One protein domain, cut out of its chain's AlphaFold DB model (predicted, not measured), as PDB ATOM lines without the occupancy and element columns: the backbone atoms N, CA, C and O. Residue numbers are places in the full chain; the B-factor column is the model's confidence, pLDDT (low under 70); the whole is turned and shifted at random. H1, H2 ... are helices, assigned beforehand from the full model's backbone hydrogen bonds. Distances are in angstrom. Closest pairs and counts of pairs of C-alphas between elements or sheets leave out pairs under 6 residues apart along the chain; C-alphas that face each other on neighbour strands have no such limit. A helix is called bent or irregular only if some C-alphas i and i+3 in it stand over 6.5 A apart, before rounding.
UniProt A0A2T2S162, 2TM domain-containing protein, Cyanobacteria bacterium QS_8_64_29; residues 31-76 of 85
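This is residues 31 to 76 of the 85 residues of the protein "2TM domain-containing protein" of Cyanobacteria bacterium QS_8_64_29 (UniProt A0A2T2S162). This is a helical hairpin with arms of unequal length: the shorter helix H1 runs one way, the chain turns through residues 46 to 52, and the longer helix H2 folds back beside it at a small angle. H2 runs on past H1, and its residues 65 to 76 stick out as a free arm that makes much of the length. The printed part has 46 residues with two named helices, H1 then H2, and no named strand; the class is all helix. The whole is loose, with a radius of gyration of the C-alphas of 13.6 A, and a rod in outline, spanning 45 by 18 by 9 A.

H1, residues 31 to 45, and H2, residues 53 to 76, form a helical hairpin. They touch, with 4 pairs of C-alphas within 8 A. The closest C-alphas of the two are those of Asn 36 and Thr 57, 6.5 A apart. H1 touches with residues 32 to 36 alone, and H2 with residues 57 to 64 alone. Their lines stand at a shallow tilt of 20 degrees, and they run opposite ways. In H1 every O i to N i+4 pair is within hydrogen-bond range; in H2 18 of 20 are.

H1 begins at C-alpha 31, (149.817, 151.976, 162.853), and measures 21.1 A from first to last C-alpha. H2 begins at C-alpha 53, (139.627, 158.834, 152.567), and ends 34.6 A away at C-alpha 76, (162.393, 132.759, 152.846). H2 is neither bent nor irregular, but only just: C-alphas 71 and 74 are 6.4 A apart.

The two C-alphas farthest apart are those of Gln 46 and Glu 76, at 45.1 A. Residues 65 to 76, which belong to H2, stand free; the body without them spans 27 by 19 by 7 A. The link from H1 to H2, 7 residues, is short. The printed part has no cut. Its mean pLDDT is 89.4, and residues 73 to 76 are under 70.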
ATOM      1  N   ALA A  31     149.992 150.579 163.238       95.38
ATOM      2  CA  ALA A  31     149.817 151.976 162.853       95.38
ATOM      3  C   ALA A  31     148.714 152.137 161.797       95.38
ATOM      4  O   ALA A  31     147.813 152.956 161.962       95.38
ATOM      5  N   PHE A  32     148.728 151.302 160.754       95.44
ATOM      6  CA  PHE A  32     147.683 151.298 159.735       95.44
ATOM      7  C   PHE A  32     146.296 151.054 160.344       95.44
ATOM      8  O   PHE A  32     145.368 151.818 160.075       95.44
ATOM      9  N   ALA A  33     146.152 150.037 161.195       95.06
ATOM     10  CA  ALA A  33     144.886 149.692 161.824       95.06
ATOM     11  C   ALA A  33     144.397 150.804 162.763       95.06
ATOM     12  O   ALA A  33     143.239 151.207 162.674       95.06
ATOM     13  N   ALA A  34     145.267 151.347 163.618       96.88
ATOM     14  CA  ALA A  34     144.907 152.397 164.569       96.88
ATOM     15  C   ALA A  34     144.503 153.698 163.858       96.88
ATOM     16  O   ALA A  34     143.457 154.270 164.158       96.88
ATOM     17  N   THR A  35     145.281 154.143 162.867       96.38
ATOM     18  CA  THR A  35     144.989 155.390 162.152       96.38
ATOM     19  C   THR A  35     143.749 155.267 161.272       96.38
ATOM     20  O   THR A  35     142.895 156.150 161.312       96.38
ATOM     21  N   ASN A  36     143.603 154.182 160.505       95.56
ATOM     22  CA  ASN A  36     142.441 154.029 159.628       95.56
ATOM     23  C   ASN A  36     141.161 153.759 160.425       95.56
ATOM     24  O   ASN A  36     140.126 154.319 160.084       95.56
ATOM     25  N   SER A  37     141.213 152.982 161.512       93.94
ATOM     26  CA  SER A  37     140.029 152.796 162.365       93.94
ATOM     27  C   SER A  37     139.575 154.111 163.001       93.94
ATOM     28  O   SER A  37     138.386 154.414 162.957       93.94
ATOM     29  N   GLY A  38     140.505 154.934 163.499       96.00
ATOM     30  CA  GLY A  38     140.194 156.276 163.992       96.00
ATOM     31  C   GLY A  38     139.601 157.175 162.906       96.00
ATOM     32  O   GLY A  38     138.547 157.775 163.112       96.00
ATOM     33  N   LEU A  39     140.226 157.223 161.725       95.56
ATOM     34  CA  LEU A  39     139.738 158.010 160.589       95.56
ATOM     35  C   LEU A  39     138.292 157.641 160.229       95.56
ATOM     36  O   LEU A  39     137.437 158.521 160.123       95.56
ATOM     37  N   TRP A  40     138.011 156.346 160.080       95.62
ATOM     38  CA  TRP A  40     136.682 155.858 159.724       95.62
ATOM     39  C   TRP A  40     135.672 156.014 160.865       95.62
ATOM     40  O   TRP A  40     134.500 156.275 160.606       95.62
ATOM     41  N   PHE A  41     136.097 155.936 162.125       96.31
ATOM     42  CA  PHE A  41     135.237 156.242 163.267       96.31
ATOM     43  C   PHE A  41     134.731 157.691 163.217       96.31
ATOM     44  O   PHE A  41     133.521 157.919 163.247       96.31
ATOM     45  N   PHE A  42     135.626 158.672 163.051       95.56
ATOM     46  CA  PHE A  42     135.232 160.082 162.948       95.56
ATOM     47  C   PHE A  42     134.458 160.394 161.668       95.56
ATOM     48  O   PHE A  42     133.509 161.173 161.713       95.56
ATOM     49  N   HIS A  43     134.808 159.748 160.554       95.12
ATOM     50  CA  HIS A  43     134.047 159.833 159.311       95.12
ATOM     51  C   HIS A  43     132.564 159.488 159.531       95.12
ATOM     52  O   HIS A  43     131.690 160.243 159.111       95.12
ATOM     53  N   ASN A  44     132.282 158.398 160.256       94.12
ATOM     54  CA  ASN A  44     130.917 157.986 160.589       94.12
ATOM     55  C   ASN A  44     130.250 158.918 161.613       94.12
ATOM     56  O   ASN A  44     129.081 159.263 161.451       94.12
ATOM     57  N   LEU A  45     130.976 159.358 162.647       95.94
ATOM     58  CA  LEU A  45     130.430 160.283 163.649       95.94
ATOM     59  C   LEU A  45     130.012 161.627 163.047       95.94
ATOM     60  O   LEU A  45     128.988 162.184 163.430       95.94
ATOM     61  N   GLN A  46     130.812 162.153 162.124       95.62
ATOM     62  CA  GLN A  46     130.585 163.461 161.517       95.62
ATOM     63  C   GLN A  46     129.750 163.393 160.235       95.62
ATOM     64  O   GLN A  46     129.479 164.442 159.656       95.62
ATOM     65  N   GLN A  47     129.369 162.190 159.777       91.06
ATOM     66  CA  GLN A  47     128.755 161.979 158.456       91.06
ATOM     67  C   GLN A  47     129.565 162.684 157.352       91.06
ATOM     68  O   GLN A  47     129.034 163.347 156.463       91.06
ATOM     69  N   ALA A  48     130.891 162.616 157.469       88.75
ATOM     70  CA  ALA A  48     131.786 163.351 156.595       88.75
ATOM     71  C   ALA A  48     131.854 162.668 155.226       88.75
ATOM     72  O   ALA A  48     131.977 161.458 155.147       88.75
ATOM     73  N   HIS A  49     131.862 163.423 154.127       88.88
ATOM     74  CA  HIS A  49     131.960 162.862 152.770       88.88
ATOM     75  C   HIS A  49     133.328 163.143 152.142       88.88
ATOM     76  O   HIS A  49     133.459 163.827 151.126       88.88
ATOM     77  N   TRP A  50     134.390 162.641 152.772       91.38
ATOM     78  CA  TRP A  50     135.753 162.838 152.280       91.38
ATOM     79  C   TRP A  50     136.078 161.896 151.120       91.38
ATOM     80  O   TRP A  50     136.420 160.732 151.325       91.38
ATOM     81  N   ALA A  51     136.054 162.424 149.897       93.06
ATOM     82  CA  ALA A  51     136.393 161.667 148.690       93.06
ATOM     83  C   ALA A  51     137.828 161.093 148.692       93.06
ATOM     84  O   ALA A  51     138.100 160.119 147.997       93.06
ATOM     85  N   TRP A  52     138.749 161.668 149.475       93.38
ATOM     86  CA  TRP A  52     140.142 161.217 149.575       93.38
ATOM     87  C   TRP A  52     140.353 160.056 150.559       93.38
ATOM     88  O   TRP A  52     141.351 159.345 150.442       93.38
ATOM     89  N   ALA A  53     139.441 159.836 151.515       92.31
ATOM     90  CA  ALA A  53     139.627 158.834 152.567       92.31
ATOM     91  C   ALA A  53     139.750 157.396 152.019       92.31
ATOM     92  O   ALA A  53     140.686 156.700 152.419       92.31
ATOM     93  N   PRO A  54     138.923 156.955 151.044       93.38
ATOM     94  CA  PRO A  54     139.085 155.640 150.425       93.38
ATOM     95  C   PRO A  54     140.438 155.465 149.726       93.38
ATOM     96  O   PRO A  54     141.041 154.397 149.815       93.38
ATOM     97  N   TRP A  55     140.944 156.511 149.066       95.19
ATOM     98  CA  TRP A  55     142.237 156.469 148.379       95.19
ATOM     99  C   TRP A  55     143.403 156.392 149.359       95.19
ATOM    100  O   TRP A  55     144.332 155.618 149.132       95.19
ATOM    101  N   LEU A  56     143.337 157.136 150.468       93.69
ATOM    102  CA  LEU A  56     144.342 157.057 151.524       93.69
ATOM    103  C   LEU A  56     144.364 155.660 152.158       93.69
ATOM    104  O   LEU A  56     145.423 155.035 152.214       93.69
ATOM    105  N   THR A  57     143.207 155.148 152.593       94.31
ATOM    106  CA  THR A  57     143.108 153.817 153.209       94.31
ATOM    107  C   THR A  57     143.511 152.714 152.229       94.31
ATOM    108  O   THR A  57     144.278 151.826 152.594       94.31
ATOM    109  N   GLY A  58     143.048 152.777 150.978       94.81
ATOM    110  CA  GLY A  58     143.362 151.787 149.947       94.81
ATOM    111  C   GLY A  58     144.836 151.793 149.540       94.81
ATOM    112  O   GLY A  58     145.481 150.745 149.544       94.81
ATOM    113  N   GLY A  59     145.399 152.969 149.246       96.69
ATOM    114  CA  GLY A  59     146.802 153.115 148.854       96.69
ATOM    115  C   GLY A  59     147.769 152.717 149.968       96.69
ATOM    116  O   GLY A  59     148.718 151.965 149.736       96.69
ATOM    117  N   TRP A  60     147.503 153.147 151.204       95.19
ATOM    118  CA  TRP A  60     148.315 152.745 152.351       95.19
ATOM    119  C   TRP A  60     148.147 151.253 152.673       95.19
ATOM    120  O   TRP A  60     149.132 150.570 152.954       95.19
ATOM    121  N   GLY A  61     146.932 150.712 152.546       94.12
ATOM    122  CA  GLY A  61     146.669 149.282 152.710       94.12
ATOM    123  C   GLY A  61     147.477 148.430 151.731       94.12
ATOM    124  O   GLY A  61     148.108 147.455 152.140       94.12
ATOM    125  N   LEU A  62     147.556 148.839 150.461       94.94
ATOM    126  CA  LEU A  62     148.416 148.196 149.462       94.94
ATOM    127  C   LEU A  62     149.900 148.249 149.847       94.94
ATOM    128  O   LEU A  62     150.596 147.245 149.705       94.94
ATOM    129  N   ALA A  63     150.386 149.376 150.372       93.38
ATOM    130  CA  ALA A  63     151.770 149.495 150.831       93.38
ATOM    131  C   ALA A  63     152.079 148.544 152.004       93.38
ATOM    132  O   ALA A  63     153.121 147.886 152.011       93.38
ATOM    133  N   VAL A  64     151.160 148.409 152.968       92.38
ATOM    134  CA  VAL A  64     151.297 147.457 154.086       92.38
ATOM    135  C   VAL A  64     151.260 146.011 153.588       92.38
ATOM    136  O   VAL A  64     152.073 145.197 154.027       92.38
ATOM    137  N   LEU A  65     150.385 145.686 152.634       89.94
ATOM    138  CA  LEU A  65     150.341 144.362 152.005       89.94
ATOM    139  C   LEU A  65     151.639 144.045 151.252       89.94
ATOM    140  O   LEU A  65     152.183 142.951 151.403       89.94
ATOM    141  N   ALA A  66     152.183 144.998 150.494       90.50
ATOM    142  CA  ALA A  66     153.473 144.838 149.829       90.50
ATOM    143  C   ALA A  66     154.604 144.601 150.847       90.50
ATOM    144  O   ALA A  66     155.433 143.708 150.657       90.50
ATOM    145  N   HIS A  67     154.602 145.333 151.967       87.56
ATOM    146  CA  HIS A  67     155.552 145.118 153.058       87.56
ATOM    147  C   HIS A  67     155.394 143.731 153.700       87.56
ATOM    148  O   HIS A  67     156.390 143.073 154.001       87.56
ATOM    149  N   ALA A  68     154.160 143.242 153.846       85.44
ATOM    150  CA  ALA A  68     153.891 141.893 154.329       85.44
ATOM    151  C   ALA A  68     154.473 140.822 153.399       85.44
ATOM    152  O   ALA A  68     155.155 139.908 153.862       85.44
ATOM    153  N   VAL A  69     154.268 140.962 152.089       84.88
ATOM    154  CA  VAL A  69     154.849 140.055 151.091       84.88
ATOM    155  C   VAL A  69     156.378 140.097 151.144       84.88
ATOM    156  O   VAL A  69     157.015 139.047 151.096       84.88
ATOM    157  N   TYR A  70     156.987 141.272 151.309       80.81
ATOM    158  CA  TYR A  70     158.436 141.388 151.482       80.81
ATOM    159  C   TYR A  70     158.938 140.656 152.738       80.81
ATOM    160  O   TYR A  70     159.834 139.812 152.646       80.81
ATOM    161  N   ALA A  71     158.322 140.920 153.892       77.38
ATOM    162  CA  ALA A  71     158.735 140.357 155.174       77.38
ATOM    163  C   ALA A  71     158.563 138.827 155.247       77.38
ATOM    164  O   ALA A  71     159.389 138.153 155.862       77.38
ATOM    165  N   PHE A  72     157.521 138.271 154.616       71.19
ATOM    166  CA  PHE A  72     157.213 136.838 154.690       71.19
ATOM    167  C   PHE A  72     157.663 136.029 153.466       71.19
ATOM    168  O   PHE A  72     158.147 134.915 153.625       71.19
ATOM    169  N   ALA A  73     157.538 136.545 152.240       67.25
ATOM    170  CA  ALA A  73     157.765 135.746 151.030       67.25
ATOM    171  C   ALA A  73     159.177 135.879 150.438       67.25
ATOM    172  O   ALA A  73     159.637 134.960 149.757       67.25
ATOM    173  N   LEU A  74     159.870 137.002 150.655       57.75
ATOM    174  CA  LEU A  74     161.213 137.244 150.104       57.75
ATOM    175  C   LEU A  74     162.334 136.837 151.074       57.75
ATOM    176  O   LEU A  74     163.354 136.302 150.636       57.75
ATOM    177  N   ALA A  75     162.114 136.970 152.386       57.78
ATOM    178  CA  ALA A  75     163.062 136.531 153.417       57.78
ATOM    179  C   ALA A  75     163.286 134.999 153.446       57.78
ATOM    180  O   ALA A  75     164.353 134.526 153.857       57.78
ATOM    181  N   GLU A  76     162.303 134.219 152.988       56.41
ATOM    182  CA  GLU A  76     162.393 132.759 152.846       56.41
ATOM    183  C   GLU A  76     163.194 132.360 151.584       56.41
ATOM    184  O   GLU A  76     164.030 131.451 151.620       56.41
TER     185      GLU A  76